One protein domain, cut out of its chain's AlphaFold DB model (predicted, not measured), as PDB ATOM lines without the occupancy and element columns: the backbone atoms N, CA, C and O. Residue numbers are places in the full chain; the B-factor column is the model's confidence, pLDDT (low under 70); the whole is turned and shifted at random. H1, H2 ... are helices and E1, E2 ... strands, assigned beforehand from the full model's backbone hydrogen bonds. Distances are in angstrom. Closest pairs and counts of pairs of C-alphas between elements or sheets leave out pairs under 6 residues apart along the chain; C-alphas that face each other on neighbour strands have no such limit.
ATOM      1  N   TYR A  29     106.850 124.216 138.573       85.69
ATOM      2  CA  TYR A  29     107.167 123.613 137.277       85.69
ATOM      3  C   TYR A  29     108.193 124.454 136.513       85.69
ATOM      4  O   TYR A  29     108.177 125.682 136.590       85.69
ATOM      5  N   GLU A  30     109.054 123.797 135.728       84.38
ATOM      6  CA  GLU A  30     109.990 124.490 134.836       84.38
ATOM      7  C   GLU A  30     109.242 125.381 133.841       84.38
ATOM      8  O   GLU A  30     108.214 124.987 133.295       84.38
ATOM      9  N   TRP A  31     109.784 126.556 133.532       77.62
ATOM     10  CA  TRP A  31     109.245 127.430 132.491       77.62
ATOM     11  C   TRP A  31     109.761 127.064 131.090       77.62
ATOM     12  O   TRP A  31     110.955 126.805 130.931       77.62
ATOM     13  N   PRO A  32     108.922 127.082 130.033       72.50
ATOM     14  CA  PRO A  32     107.451 127.109 130.011       72.50
ATOM     15  C   PRO A  32     106.852 125.684 130.041       72.50
ATOM     16  O   PRO A  32     105.840 125.398 129.403       72.50
ATOM     17  N   LYS A  33     107.533 124.736 130.687       70.88
ATOM     18  CA  LYS A  33     107.261 123.297 130.649       70.88
ATOM     19  C   LYS A  33     106.475 122.842 131.885       70.88
ATOM     20  O   LYS A  33     106.959 122.046 132.687       70.88
ATOM     21  N   ALA A  34     105.228 123.289 131.997       76.75
ATOM     22  CA  ALA A  34     104.263 122.677 132.907       76.75
ATOM     23  C   ALA A  34     103.356 121.700 132.143       76.75
ATOM     24  O   ALA A  34     102.902 121.982 131.031       76.75
ATOM     25  N   PHE A  35     103.082 120.525 132.716       73.44
ATOM     26  CA  PHE A  35     102.211 119.544 132.067       73.44
ATOM     27  C   PHE A  35     100.796 120.122 131.880       73.44
ATOM     28  O   PHE A  35     100.166 120.594 132.832       73.44
ATOM     29  N   GLY A  36     100.302 120.095 130.640       74.06
ATOM     30  CA  GLY A  36      99.004 120.666 130.270       74.06
ATOM     31  C   GLY A  36      98.970 122.195 130.138       74.06
ATOM     32  O   GLY A  36      97.879 122.735 129.980       74.06
ATOM     33  N   LEU A  37     100.115 122.887 130.210       78.00
ATOM     34  CA  LEU A  37     100.242 124.303 129.859       78.00
ATOM     35  C   LEU A  37     100.552 124.418 128.360       78.00
ATOM     36  O   LEU A  37     101.607 123.984 127.895       78.00
ATOM     37  N   GLU A  38      99.624 124.971 127.587       72.19
ATOM     38  CA  GLU A  38      99.803 125.138 126.145       72.19
ATOM     39  C   GLU A  38     100.590 126.417 125.838       72.19
ATOM     40  O   GLU A  38     100.350 127.469 126.431       72.19
ATOM     41  N   LYS A  39     101.486 126.371 124.842       60.53
ATOM     42  CA  LYS A  39     102.304 127.530 124.431       60.53
ATOM     43  C   LYS A  39     101.456 128.774 124.111       60.53
ATOM     44  O   LYS A  39     101.873 129.887 124.400       60.53
ATOM     45  N   GLY A  40     100.251 128.585 123.567       59.69
ATOM     46  CA  GLY A  40      99.317 129.677 123.273       59.69
ATOM     47  C   GLY A  40      98.710 130.356 124.509       59.69
ATOM     48  O   GLY A  40      98.276 131.498 124.410       59.69
ATOM     49  N   GLN A  41      98.699 129.702 125.676       69.44
ATOM     50  CA  GLN A  41      98.146 130.266 126.917       69.44
ATOM     51  C   GLN A  41      99.070 131.312 127.551       69.44
ATOM     52  O   GLN A  41      98.593 132.243 128.207       69.44
ATOM     53  N   LEU A  42     100.381 131.170 127.341       67.50
ATOM     54  CA  LEU A  42     101.396 132.120 127.801       67.50
ATOM     55  C   LEU A  42     101.430 133.388 126.934       67.50
ATOM     56  O   LEU A  42     101.764 134.458 127.435       67.50
ATOM     57  N   GLY A  43     100.987 133.288 125.676       64.81
ATOM     58  CA  GLY A  43     101.104 134.365 124.694       64.81
ATOM     59  C   GLY A  43     102.562 134.638 124.308       64.81
ATOM     60  O   GLY A  43     103.450 133.838 124.600       64.81
ATOM     61  N   ASP A  44     102.798 135.777 123.654       66.88
ATOM     62  CA  ASP A  44     104.145 136.243 123.284       66.88
ATOM     63  C   ASP A  44     104.787 137.136 124.366       66.88
ATOM     64  O   ASP A  44     105.892 137.634 124.171       66.88
ATOM     65  N   ASP A  45     104.102 137.360 125.493       69.38
ATOM     66  CA  ASP A  45     104.585 138.193 126.598       69.38
ATOM     67  C   ASP A  45     105.536 137.375 127.497       69.38
ATOM     68  O   ASP A  45     105.080 136.463 128.198       69.38
ATOM     69  N   PRO A  46     106.849 137.681 127.505       66.06
ATOM     70  CA  PRO A  46     107.826 136.941 128.298       66.06
ATOM     71  C   PRO A  46     107.651 137.141 129.812       66.06
ATOM     72  O   PRO A  46     108.241 136.394 130.588       66.06
ATOM     73  N   HIS A  47     106.814 138.089 130.245       74.38
ATOM     74  CA  HIS A  47     106.545 138.392 131.653       74.38
ATOM     75  C   HIS A  47     105.220 137.823 132.142       74.38
ATOM     76  O   HIS A  47     104.749 138.168 133.233       74.38
ATOM     77  N   ARG A  48     104.601 136.937 131.360       85.75
ATOM     78  CA  ARG A  48     103.507 136.121 131.863       85.75
ATOM     79  C   ARG A  48     104.041 134.975 132.699       85.75
ATOM     80  O   ARG A  48     105.056 134.368 132.397       85.75
ATOM     81  N   ALA A  49     103.314 134.675 133.757       88.88
ATOM     82  CA  ALA A  49     103.474 133.469 134.537       88.88
ATOM     83  C   ALA A  49     102.170 132.677 134.496       88.88
ATOM     84  O   ALA A  49     101.106 133.233 134.197       88.88
ATOM     85  N   ALA A  50     102.256 131.387 134.798       89.56
ATOM     86  CA  ALA A  50     101.093 130.522 134.881       89.56
ATOM     87  C   ALA A  50     100.913 129.975 136.295       89.56
ATOM     88  O   ALA A  50     101.883 129.654 136.982       89.56
ATOM     89  N   TYR A  51      99.660 129.841 136.709       89.06
ATOM     90  CA  TYR A  51      99.299 129.191 137.960       89.06
ATOM     91  C   TYR A  51      98.029 128.356 137.803       89.06
ATOM     92  O   TYR A  51      97.241 128.555 136.876       89.06
ATOM     93  N   ARG A  52      97.814 127.431 138.733       86.25
ATOM     94  CA  ARG A  52      96.508 126.820 138.992       86.25
ATOM     95  C   ARG A  52      96.415 126.430 140.463       86.25
ATOM     96  O   ARG A  52      97.440 126.254 141.117       86.25
ATOM     97  N   LEU A  53      95.198 126.284 140.973       84.00
ATOM     98  CA  LEU A  53      94.977 125.696 142.293       84.00
ATOM     99  C   LEU A  53      94.990 124.163 142.192       84.00
ATOM    100  O   LEU A  53      94.445 123.601 141.234       84.00
ATOM    101  N   ASP A  54      95.622 123.495 143.159       72.50
ATOM    102  CA  ASP A  54      95.709 122.036 143.240       72.50
ATOM    103  C   ASP A  54      94.305 121.446 143.392       72.50
ATOM    104  O   ASP A  54      93.628 121.556 144.416       72.50
ATOM    105  N   ARG A  55      93.861 120.777 142.328       63.69
ATOM    106  CA  ARG A  55      92.518 120.193 142.234       63.69
ATOM    107  C   ARG A  55      92.309 119.037 143.205       63.69
ATOM    108  O   ARG A  55      91.168 118.693 143.493       63.69
ATOM    109  N   ASN A  56      93.388 118.422 143.683       66.75
ATOM    110  CA  ASN A  56      93.315 117.278 144.585       66.75
ATOM    111  C   ASN A  56      93.099 117.701 146.043       66.75
ATOM    112  O   ASN A  56      92.886 116.841 146.896       66.75
ATOM    113  N   LYS A  57      93.137 119.010 146.321       66.38
ATOM    114  CA  LYS A  57      92.996 119.596 147.656       66.38
ATOM    115  C   LYS A  57      91.837 120.595 147.759       66.38
ATOM    116  O   LYS A  57      91.849 121.474 148.615       66.38
ATOM    117  N   GLN A  58      90.818 120.455 146.905       68.44
ATOM    118  CA  GLN A  58      89.604 121.279 146.944       68.44
ATOM    119  C   GLN A  58      88.770 120.986 148.204       68.44
ATOM    120  O   GLN A  58      87.803 120.226 148.167       68.44
ATOM    121  N   GLU A  59      89.171 121.576 149.326       68.81
ATOM    122  CA  GLU A  59      88.430 121.574 150.587       68.81
ATOM    123  C   GLU A  59      87.308 122.631 150.580       68.81
ATOM    124  O   GLU A  59      87.249 123.517 149.720       68.81
ATOM    125  N   ASP A  60      86.396 122.555 151.553       65.19
ATOM    126  CA  ASP A  60      85.350 123.564 151.732       65.19
ATOM    127  C   ASP A  60      85.964 124.968 151.883       65.19
ATOM    128  O   ASP A  60      86.830 125.204 152.724       65.19
ATOM    129  N   GLY A  61      85.496 125.920 151.069       65.75
ATOM    130  CA  GLY A  61      85.994 127.302 151.073       65.75
ATOM    131  C   GLY A  61      87.099 127.606 150.056       65.75
ATOM    132  O   GLY A  61      87.537 128.752 149.990       65.75
ATOM    133  N   TRP A  62      87.507 126.646 149.215       72.19
ATOM    134  CA  TRP A  62      88.532 126.866 148.177       72.19
ATOM    135  C   TRP A  62      88.204 128.017 147.205       72.19
ATOM    136  O   TRP A  62      89.106 128.691 146.717       72.19
ATOM    137  N   TRP A  63      86.920 128.300 146.971       74.88
ATOM    138  CA  TRP A  63      86.457 129.420 146.141       74.88
ATOM    139  C   TRP A  63      86.879 130.794 146.691       74.88
ATOM    140  O   TRP A  63      87.031 131.739 145.921       74.88
ATOM    141  N   ALA A  64      87.145 130.913 147.997       81.31
ATOM    142  CA  ALA A  64      87.677 132.143 148.581       81.31
ATOM    143  C   ALA A  64      89.124 132.421 148.130       81.31
ATOM    144  O   ALA A  64      89.544 133.577 148.083       81.31
ATOM    145  N   LEU A  65      89.883 131.377 147.770       83.44
ATOM    146  CA  LEU A  65      91.220 131.519 147.191       83.44
ATOM    147  C   LEU A  65      91.142 132.078 145.766       83.44
ATOM    148  O   LEU A  65      91.926 132.962 145.422       83.44
ATOM    149  N   ASP A  66      90.161 131.637 144.973       80.31
ATOM    150  CA  ASP A  66      89.867 132.217 143.656       80.31
ATOM    151  C   ASP A  66      89.504 133.705 143.775       80.31
ATOM    152  O   ASP A  66      90.053 134.535 143.046       80.31
ATOM    153  N   ASP A  67      88.628 134.066 144.719       82.75
ATOM    154  CA  ASP A  67      88.248 135.464 144.966       82.75
ATOM    155  C   ASP A  67      89.444 136.317 145.403       82.75
ATOM    156  O   ASP A  67      89.626 137.440 144.926       82.75
ATOM    157  N   LEU A  68      90.314 135.776 146.256       84.81
ATOM    158  CA  LEU A  68      91.534 136.455 146.676       84.81
ATOM    159  C   LEU A  68      92.478 136.710 145.494       84.81
ATOM    160  O   LEU A  68      93.025 137.807 145.361       84.81
ATOM    161  N   ILE A  69      92.632 135.732 144.601       87.25
ATOM    162  CA  ILE A  69      93.431 135.891 143.383       87.25
ATOM    163  C   ILE A  69      92.832 136.972 142.473       87.25
ATOM    164  O   ILE A  69      93.581 137.792 141.934       87.25
ATOM    165  N   ARG A  70      91.502 137.039 142.334       83.44
ATOM    166  CA  ARG A  70      90.821 138.106 141.573       83.44
ATOM    167  C   ARG A  70      91.119 139.485 142.148       83.44
ATOM    168  O   ARG A  70      91.487 140.386 141.400       83.44
ATOM    169  N   VAL A  71      91.028 139.629 143.470       84.81
ATOM    170  CA  VAL A  71      91.311 140.892 144.166       84.81
ATOM    171  C   VAL A  71      92.768 141.322 143.979       84.81
ATOM    172  O   VAL A  71      93.019 142.486 143.678       84.81
ATOM    173  N   ILE A  72      93.729 140.404 144.125       85.44
ATOM    174  CA  ILE A  72      95.162 140.732 144.028       85.44
ATOM    175  C   ILE A  72      95.572 141.049 142.587       85.44
ATOM    176  O   ILE A  72      96.330 141.989 142.352       85.44
ATOM    177  N   SER A  73      95.097 140.256 141.627       82.94
ATOM    178  CA  SER A  73      95.488 140.387 140.220       82.94
ATOM    179  C   SER A  73      94.711 141.478 139.474       82.94
ATOM    180  O   SER A  73      95.147 141.921 138.414       82.94
ATOM    181  N   GLY A  74      93.557 141.906 139.996       77.00
ATOM    182  CA  GLY A  74      92.665 142.858 139.331       77.00
ATOM    183  C   GLY A  74      91.953 142.292 138.095       77.00
ATOM    184  O   GLY A  74      91.330 143.052 137.354       77.00
ATOM    185  N   TYR A  75      92.035 140.978 137.848       69.62
ATOM    186  CA  TYR A  75      91.339 140.316 136.744       69.62
ATOM    187  C   TYR A  75      90.000 139.731 137.213       69.62
ATOM    188  O   TYR A  75      89.958 138.745 137.942       69.62
ATOM    189  N   ASP A  76      88.891 140.264 136.689       55.41
ATOM    190  CA  ASP A  76      87.524 139.761 136.938       55.41
ATOM    191  C   ASP A  76      87.275 138.336 136.404       55.41
ATOM    192  O   ASP A  76      86.295 137.680 136.758       55.41
ATOM    193  N   ARG A  77      88.153 137.834 135.524       53.66
ATOM    194  CA  ARG A  77      88.042 136.512 134.888       53.66
ATOM    195  C   ARG A  77      89.186 135.588 135.288       53.66
ATOM    196  O   ARG A  77      89.863 135.030 134.430       53.66
ATOM    197  N   VAL A  78      89.379 135.387 136.585       54.19
ATOM    198  CA  VAL A  78      90.050 134.170 137.056       54.19
ATOM    199  C   VAL A  78      89.034 133.050 136.884       54.19
ATOM    200  O   VAL A  78      88.069 132.946 137.648       54.19
ATOM    201  N   GLY A  79      89.145 132.327 135.772       48.91
ATOM    202  CA  GLY A  79      88.196 131.279 135.437       48.91
ATOM    203  C   GLY A  79      88.221 130.207 136.519       48.91
ATOM    204  O   GLY A  79      89.278 129.695 136.852       48.91
ATOM    205  N   SER A  80      87.054 129.799 137.006       48.75
ATOM    206  CA  SER A  80      86.875 128.633 137.885       48.75
ATOM    207  C   SER A  80      87.128 127.306 137.146       48.75
ATOM    208  O   SER A  80      86.482 126.290 137.406       48.75
ATOM    209  N   SER A  81      87.975 127.335 136.116       52.09
ATOM    210  CA  SER A  81      88.288 126.190 135.288       52.09
ATOM    211  C   SER A  81      89.534 125.515 135.827       52.09
ATOM    212  O   SER A  81      90.459 126.127 136.352       52.09
ATOM    213  N   SER A  82      89.541 124.208 135.646       60.09
ATOM    214  CA  SER A  82      90.602 123.313 136.057       60.09
ATOM    215  C   SER A  82      91.951 123.623 135.364       60.09
ATOM    216  O   SER A  82      92.988 123.121 135.782       60.09
ATOM    217  N   GLY A  83      91.976 124.452 134.318       76.38
ATOM    218  CA  GLY A  83      93.167 124.755 133.519       76.38
ATOM    219  C   GLY A  83      94.208 125.653 134.194       76.38
ATOM    220  O   GLY A  83      94.011 126.169 135.290       76.38
ATOM    221  N   TRP A  84      95.334 125.830 133.503       84.06
ATOM    222  CA  TRP A  84      96.318 126.854 133.838       84.06
ATOM    223  C   TRP A  84      95.770 128.242 133.507       84.06
ATOM    224  O   TRP A  84      95.240 128.466 132.418       84.06
ATOM    225  N   HIS A  85      95.945 129.173 134.437       83.75
ATOM    226  CA  HIS A  85      95.619 130.586 134.281       83.75
ATOM    227  C   HIS A  85      96.898 131.385 134.135       83.75
ATOM    228  O   HIS A  85      97.905 131.063 134.762       83.75
ATOM    229  N   THR A  86      96.862 132.432 133.315       85.50
ATOM    230  CA  THR A  86      98.039 133.252 133.028       85.50
ATOM    231  C   THR A  86      97.817 134.709 133.398       85.50
ATOM    232  O   THR A  86      96.805 135.317 133.048       85.50
ATOM    233  N   LEU A  87      98.785 135.275 134.112       87.38
ATOM    234  CA  LEU A  87      98.788 136.656 134.597       87.38
ATOM    235  C   LEU A  87     100.220 137.204 134.598       87.38
ATOM    236  O   LEU A  87     101.157 136.482 134.258       87.38
ATOM    237  N   LYS A  88     100.402 138.485 134.924       88.25
ATOM    238  CA  LYS A  88     101.745 139.079 134.998       88.25
ATOM    239  C   LYS A  88     102.541 138.412 136.119       88.25
ATOM    240  O   LYS A  88     102.012 138.236 137.213       88.25
ATOM    241  N   ALA A  89     103.812 138.105 135.889       89.06
ATOM    242  CA  ALA A  89     104.658 137.419 136.865       89.06
ATOM    243  C   ALA A  89     104.700 138.137 138.227       89.06
ATOM    244  O   ALA A  89     104.596 137.490 139.266       89.06
ATOM    245  N   VAL A  90     104.721 139.475 138.232       88.38
ATOM    246  CA  VAL A  90     104.643 140.281 139.463       88.38
ATOM    247  C   VAL A  90     103.362 140.037 140.268       88.38
ATOM    248  O   VAL A  90     103.407 139.984 141.496       88.38
ATOM    249  N   ASP A  91     102.219 139.855 139.605       89.19
ATOM    250  CA  ASP A  91     100.954 139.591 140.289       89.19
ATOM    251  C   ASP A  91     100.925 138.157 140.830       89.19
ATOM    252  O   ASP A  91     100.408 137.940 141.926       89.19
ATOM    253  N   LEU A  92     101.567 137.199 140.139       90.19
ATOM    254  CA  LEU A  92     101.728 135.842 140.669       90.19
ATOM    255  C   LEU A  92     102.563 135.853 141.944       90.19
ATOM    256  O   LEU A  92     102.181 135.216 142.920       90.19
ATOM    257  N   VAL A  93     103.658 136.614 141.969       88.31
ATOM    258  CA  VAL A  93     104.488 136.726 143.174       88.31
ATOM    259  C   VAL A  93     103.678 137.294 144.340       88.31
ATOM    260  O   VAL A  93     103.722 136.726 145.427       88.31
ATOM    261  N   LYS A  94     102.862 138.337 144.126       86.75
ATOM    262  CA  LYS A  94     101.965 138.860 145.177       86.75
ATOM    263  C   LYS A  94     101.004 137.785 145.696       86.75
ATOM    264  O   LYS A  94     100.834 137.656 146.906       86.75
ATOM    265  N   ILE A  95     100.393 137.008 144.799       88.81
ATOM    266  CA  ILE A  95      99.493 135.901 145.158       88.81
ATOM    267  C   ILE A  95     100.236 134.857 145.995       88.81
ATOM    268  O   ILE A  95      99.776 134.514 147.080       88.81
ATOM    269  N   MET A  96     101.401 134.399 145.531       87.56
ATOM    270  CA  MET A  96     102.246 133.429 146.237       87.56
ATOM    271  C   MET A  96     102.591 133.914 147.646       87.56
ATOM    272  O   MET A  96     102.478 133.160 148.612       87.56
ATOM    273  N   THR A  97     102.954 135.191 147.781       83.94
ATOM    274  CA  THR A  97     103.238 135.820 149.070       83.94
ATOM    275  C   THR A  97     102.023 135.790 149.999       83.94
ATOM    276  O   THR A  97     102.152 135.378 151.150       83.94
ATOM    277  N   VAL A  98     100.837 136.182 149.522       84.38
ATOM    278  CA  VAL A  98      99.623 136.181 150.352       84.38
ATOM    279  C   VAL A  98      99.208 134.760 150.740       84.38
ATOM    280  O   VAL A  98      98.893 134.518 151.902       84.38
ATOM    281  N   PHE A  99      99.255 133.804 149.812       84.50
ATOM    282  CA  PHE A  99      98.922 132.401 150.088       84.50
ATOM    283  C   PHE A  99      99.826 131.813 151.168       84.50
ATOM    284  O   PHE A  99      99.363 131.107 152.063       84.50
ATOM    285  N   ARG A 100     101.108 132.169 151.126       80.38
ATOM    286  CA  ARG A 100     102.084 131.777 152.136       80.38
ATOM    287  C   ARG A 100     101.796 132.396 153.500       80.38
ATOM    288  O   ARG A 100     101.810 131.673 154.487       80.38
ATOM    289  N   LEU A 101     101.450 133.685 153.560       76.62
ATOM    290  CA  LEU A 101     101.023 134.344 154.806       76.62
ATOM    291  C   LEU A 101      99.749 133.715 155.392       76.62
ATOM    292  O   LEU A 101      99.590 133.640 156.604       76.62
ATOM    293  N   LEU A 102      98.840 133.238 154.545       77.56
ATOM    294  CA  LEU A 102      97.631 132.530 154.972       77.56
ATOM    295  C   LEU A 102      97.880 131.048 155.300       77.56
ATOM    296  O   LEU A 102      96.985 130.373 155.805       77.56
ATOM    297  N   GLY A 103      99.082 130.535 155.034       77.81
ATOM    298  CA  GLY A 103      99.450 129.146 155.276       77.81
ATOM    299  C   GLY A 103      98.815 128.139 154.310       77.81
ATOM    300  O   GLY A 103      98.794 126.954 154.642       77.81
ATOM    301  N   VAL A 104      98.351 128.590 153.141       81.81
ATOM    302  CA  VAL A 104      97.673 127.795 152.094       81.81
ATOM    303  C   VAL A 104      98.496 127.694 150.801       81.81
ATOM    304  O   VAL A 104      97.968 127.374 149.740       81.81
ATOM    305  N   ASP A 105      99.793 128.000 150.844       83.19
ATOM    306  CA  ASP A 105     100.679 127.962 149.672       83.19
ATOM    307  C   ASP A 105     100.838 126.564 149.058       83.19
ATOM    308  O   ASP A 105     101.142 126.444 147.876       83.19
ATOM    309  N   ASP A 106     100.546 125.506 149.809       83.81
ATOM    310  CA  ASP A 106     100.527 124.129 149.316       83.81
ATOM    311  C   ASP A 106      99.341 123.814 148.382       83.81
ATOM    312  O   ASP A 106      99.285 122.718 147.820       83.81
ATOM    313  N   GLN A 107      98.399 124.749 148.234       84.38
ATOM    314  CA  GLN A 107      97.277 124.701 147.290       84.38
ATOM    315  C   GLN A 107      97.649 125.245 145.909       84.38
ATOM    316  O   GLN A 107      96.830 125.193 144.995       84.38
ATOM    317  N   LEU A 108      98.839 125.827 145.748       86.19
ATOM    318  CA  LEU A 108      99.218 126.531 144.531       86.19
ATOM    319  C   LEU A 108     100.201 125.699 143.701       86.19
ATOM    320  O   LEU A 108     101.194 125.171 144.201       86.19
ATOM    321  N   GLU A 109      99.941 125.623 142.403       88.38
ATOM    322  CA  GLU A 109     100.891 125.155 141.404       88.38
ATOM    323  C   GLU A 109     101.322 126.345 140.544       88.38
ATOM    324  O   GLU A 109     100.470 127.095 140.058       88.38
ATOM    325  N   VAL A 110     102.629 126.529 140.349       89.44
ATOM    326  CA  VAL A 110     103.195 127.716 139.692       89.44
ATOM    327  C   VAL A 110     104.195 127.363 138.598       89.44
ATOM    328  O   VAL A 110     104.929 126.378 138.676       89.44
ATOM    329  N   CYS A 111     104.249 128.213 137.579       89.50
ATOM    330  CA  CYS A 111     105.249 128.204 136.522       89.50
ATOM    331  C   CYS A 111     105.662 129.660 136.255       89.50
ATOM    332  O   CYS A 111     104.905 130.430 135.656       89.50
ATOM    333  N   LEU A 112     106.835 130.047 136.763       89.00
ATOM    334  CA  LEU A 112     107.381 131.405 136.698       89.00
ATOM    335  C   LEU A 112     108.534 131.489 135.689       89.00
ATOM    336  O   LEU A 112     109.342 130.558 135.634       89.00
ATOM    337  N   PRO A 113     108.697 132.615 134.973       88.44
ATOM    338  CA  PRO A 113     109.932 132.892 134.251       88.44
ATOM    339  C   PRO A 113     111.164 132.833 135.187       88.44
ATOM    340  O   PRO A 113     111.056 133.223 136.359       88.44
ATOM    341  N   PRO A 114     112.332 132.351 134.715       86.81
ATOM    342  CA  PRO A 114     113.506 132.088 135.560       86.81
ATOM    343  C   PRO A 114     113.989 133.275 136.412       86.81
ATOM    344  O   PRO A 114     114.463 133.088 137.537       86.81
ATOM    345  N   GLU A 115     113.863 134.497 135.900       85.81
ATOM    346  CA  GLU A 115     114.253 135.725 136.589       85.81
ATOM    347  C   GLU A 115     113.369 136.019 137.813       85.81
ATOM    348  O   GLU A 115     113.879 136.429 138.858       85.81
ATOM    349  N   TYR A 116     112.071 135.708 137.736       86.06
ATOM    350  CA  TYR A 116     111.146 135.822 138.866       86.06
ATOM    351  C   TYR A 116     111.298 134.646 139.833       86.06
ATOM    352  O   TYR A 116     111.260 134.851 141.045       86.06
ATOM    353  N   GLN A 117     111.542 133.432 139.322       83.62
ATOM    354  CA  GLN A 117     111.817 132.255 140.156       83.62
ATOM    355  C   GLN A 117     113.015 132.511 141.085       83.62
ATOM    356  O   GLN A 117     112.927 132.317 142.295       83.62
ATOM    357  N   SER A 118     114.096 133.072 140.537       80.44
ATOM    358  CA  SER A 118     115.289 133.441 141.307       80.44
ATOM    359  C   SER A 118     114.993 134.484 142.395       80.44
ATOM    360  O   SER A 118     115.553 134.414 143.488       80.44
ATOM    361  N   ALA A 119     114.099 135.446 142.131       75.94
ATOM    362  CA  ALA A 119     113.689 136.450 143.115       75.94
ATOM    363  C   ALA A 119     112.829 135.857 144.244       75.94
ATOM    364  O   ALA A 119     112.932 136.289 145.392       75.94
ATOM    365  N   VAL A 120     112.010 134.850 143.948       77.88
ATOM    366  CA  VAL A 120     111.224 134.137 144.961       77.88
ATOM    367  C   VAL A 120     112.137 133.280 145.846       77.88
ATOM    368  O   VAL A 120     112.053 133.372 147.077       77.88
ATOM    369  N   ASP A 121     113.056 132.528 145.236       74.44
ATOM    370  CA  ASP A 121     113.934 131.570 145.920       74.44
ATOM    371  C   ASP A 121     115.045 132.236 146.744       74.44
ATOM    372  O   ASP A 121     115.470 131.697 147.764       74.44
ATOM    373  N   ALA A 122     115.515 133.422 146.340       65.25
ATOM    374  CA  ALA A 122     116.587 134.138 147.033       65.25
ATOM    375  C   ALA A 122     116.135 134.862 148.316       65.25
ATOM    376  O   ALA A 122     116.976 135.180 149.160       65.25
ATOM    377  N   TYR A 123     114.830 135.125 148.490       63.34
ATOM    378  CA  TYR A 123     114.296 135.875 149.643       63.34
ATOM    379  C   TYR A 123     113.218 135.121 150.430       63.34
ATOM    380  O   TYR A 123     112.142 135.665 150.688       63.34
ATOM    381  N   PRO A 124     113.487 133.889 150.890       58.41
ATOM    382  CA  PRO A 124     112.485 133.080 151.563       58.41
ATOM    383  C   PRO A 124     112.068 133.629 152.939       58.41
ATOM    384  O   PRO A 124     111.202 133.041 153.570       58.41
ATOM    385  N   SER A 125     112.608 134.746 153.430       58.12
ATOM    386  CA  SER A 125     112.291 135.287 154.760       58.12
ATOM    387  C   SER A 125     111.583 136.649 154.772       58.12
ATOM    388  O   SER A 125     111.204 137.087 155.855       58.12
ATOM    389  N   ARG A 126     111.361 137.317 153.625       69.06
ATOM    390  CA  ARG A 126     110.720 138.649 153.587       69.06
ATOM    391  C   ARG A 126     109.795 138.841 152.382       69.06
ATOM    392  O   ARG A 126     110.241 139.048 151.256       69.06
ATOM    393  N   ALA A 127     108.494 138.767 152.653       71.25
ATOM    394  CA  ALA A 127     107.398 138.964 151.703       71.25
ATOM    395  C   ALA A 127     107.492 140.296 150.933       71.25
ATOM    396  O   ALA A 127     107.287 140.340 149.721       71.25
ATOM    397  N   ASP A 128     107.839 141.376 151.629       73.19
ATOM    398  CA  ASP A 128     108.008 142.715 151.064       73.19
ATOM    399  C   ASP A 128     109.202 142.790 150.105       73.19
ATOM    400  O   ASP A 128     109.080 143.342 149.010       73.19
ATOM    401  N   ASP A 129     110.331 142.172 150.462       73.44
ATOM    402  CA  ASP A 129     111.515 142.112 149.601       73.44
ATOM    403  C   ASP A 129     111.274 141.284 148.330       73.44
ATOM    404  O   ASP A 129     111.778 141.656 147.266       73.44
ATOM    405  N   GLN A 130     110.506 140.190 148.419       75.88
ATOM    406  CA  GLN A 130     110.104 139.382 147.258       75.88
ATOM    407  C   GLN A 130     109.255 140.204 146.277       75.88
ATOM    408  O   GLN A 130     109.537 140.233 145.075       75.88
ATOM    409  N   VAL A 131     108.244 140.918 146.788       77.00
ATOM    410  CA  VAL A 131     107.369 141.759 145.959       77.00
ATOM    411  C   VAL A 131     108.142 142.930 145.362       77.00
ATOM    412  O   VAL A 131     108.056 143.148 144.156       77.00
ATOM    413  N   ARG A 132     108.937 143.651 146.162       81.31
ATOM    414  CA  ARG A 132     109.717 144.807 145.695       81.31
ATOM    415  C   ARG A 132     110.634 144.438 144.533       81.31
ATOM    416  O   ARG A 132     110.603 145.106 143.509       81.31
ATOM    417  N   LYS A 133     111.391 143.342 144.649       80.94
ATOM    418  CA  LYS A 133     112.264 142.883 143.556       80.94
ATOM    419  C   LYS A 133     111.499 142.466 142.312       80.94
ATOM    420  O   LYS A 133     111.957 142.704 141.203       80.94
ATOM    421  N   SER A 134     110.335 141.853 142.487       79.38
ATOM    422  CA  SER A 134     109.496 141.454 141.356       79.38
ATOM    423  C   SER A 134     108.916 142.663 140.624       79.38
ATOM    424  O   SER A 134     108.756 142.619 139.409       79.38
ATOM    425  N   VAL A 135     108.637 143.756 141.341       82.31
ATOM    426  CA  VAL A 135     108.283 145.046 140.735       82.31
ATOM    427  C   VAL A 135     109.486 145.643 140.001       82.31
ATOM    428  O   VAL A 135     109.344 146.013 138.844       82.31
ATOM    429  N   GLU A 136     110.674 145.653 140.616       85.50
ATOM    430  CA  GLU A 136     111.911 146.136 139.972       85.50
ATOM    431  C   GLU A 136     112.216 145.379 138.663       85.50
ATOM    432  O   GLU A 136     112.598 145.999 137.674       85.50
ATOM    433  N   LEU A 137     112.008 144.055 138.625       83.31
ATOM    434  CA  LEU A 137     112.144 143.239 137.409       83.31
ATOM    435  C   LEU A 137     111.103 143.598 136.340       83.31
ATOM    436  O   LEU A 137     111.425 143.614 135.156       83.31
ATOM    437  N   ALA A 138     109.865 143.887 136.749       80.69
ATOM    438  CA  ALA A 138     108.788 144.251 135.832       80.69
ATOM    439  C   ALA A 138     108.968 145.647 135.213       80.69
ATOM    440  O   ALA A 138     108.494 145.882 134.110       80.69
ATOM    441  N   GLU A 139     109.634 146.573 135.909       81.50
ATOM    442  CA  GLU A 139     109.909 147.934 135.419       81.50
ATOM    443  C   GLU A 139     111.099 148.007 134.446       81.50
ATOM    444  O   GLU A 139     111.271 149.010 133.754       81.50
ATOM    445  N   GLN A 140     111.937 146.968 134.396       76.75
ATOM    446  CA  GLN A 140     113.124 146.900 133.534       76.75
ATOM    447  C   GLN A 140     112.846 146.336 132.133       76.75
ATOM    448  O   GLN A 140     113.769 146.294 131.314       76.75
ATOM    449  N   ALA A 141     111.615 145.901 131.864       59.97
ATOM    450  CA  ALA A 141     111.219 145.215 130.640       59.97
ATOM    451  C   ALA A 141     110.163 145.985 129.837       59.97
ATOM    452  O   ALA A 141     110.214 145.893 128.588       59.97
TER     453      ALA A 141
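AT A GLANCE: This is residues 29 to 141 of the 141 residues of an uncharacterized protein of Flavobacterium sp. (strain K172) (UniProt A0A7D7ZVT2). A small three-stranded sheet has helix H3 over one face, and H3 also stands side by side with H4 and H5, the three centres making a triangle. H2 meets residues 91 to 95 of H3 at a steep tilt, its last residue, Ser 73, coming closest, and it only grazes the sheet, as does the short H1 near E1 and E2. The printed part has 113 residues with five named helices and three named strands, in the order H1 E1 H2 E2 H3 E3 H4 H5; the sheet runs E2 E1 E3, all antiparallel, and the class is mixed. The whole is compact and rounded, with a radius of gyration of the C-alphas of 13.3 A and spans of 38 by 33 by 25 A.

IN THESE COORDINATES: After residues 29 to 38, H1 holds residues 39 to 42, with C-alpha 39 at (102.304, 127.530, 124.431). E1, residues 48 to 53, is 17.0 A long from first to last C-alpha and begins with C-alpha 48 at (103.507, 136.121, 131.863). H2 follows at residues 63 to 73, 15.4 A, and E2 at residues 85 to 88. H3, residues 89 to 101, is 18.6 A long. E3 holds residues 108 to 111 and H4 residues 114 to 122, 12.1 A. H5, residues 127 to 139, is 18.8 A long and ends with C-alpha 139 at (109.909, 147.934, 135.419).

HOW THE PARTS SIT: H3 is the hub, touching three helices. It is on the sheet at a height of 10.1 A, over E1 and E3, and makes two layers with it, a helix on one face of a sheet. On the local plane it stands at 27 degrees to E3, only just along the strands. E2, H3 and E3 form a split strand-helix-strand unit, two strands running the same way with E1 between them, and its crossover is right-handed. E1 pairs with E3 through N 50 and O 111, 2.9 A, and with E2 through N 51 and O 85, 2.9 A, both within hydrogen-bond range. H3 touches H5 at a shallow tilt of 5 degrees, opposite ways, the closest C-alphas being those of Val 90 and Ser 134, 5.3 A. With residues 89 to 93 alone H3 touches H4 at a shallow tilt of 26 degrees, closest at the C-alphas of Ala 89 and Tyr 116, 7.0 A. H4 and H5 are a helical hairpin, closest at the C-alphas of Val 120 and Gln 130, 5.8 A. With residues 91 to 95 alone H3 touches H2 at a steep tilt of 45 degrees, closest at the C-alphas of Ser 73 and Asp 91, 5.5 A. H1 only grazes the sheet with residues 41 to 42 and is apart from H3. In H2, H3, H4 and H5 every O i to N i+4 pair is within hydrogen-bond range; H1 is too short for such a pair.

THE WHOLE: The C-alphas farthest apart, those of Asp 60 and Gln 140, are 40.6 A from each other. The printed part has no cut, and the link from H2 to E2, 11 residues, is long. Mean pLDDT of the printed part is 77.0; it is under 70 at residues 39 to 46, 55 to 61, 75 to 82, 122 to 126 and 141.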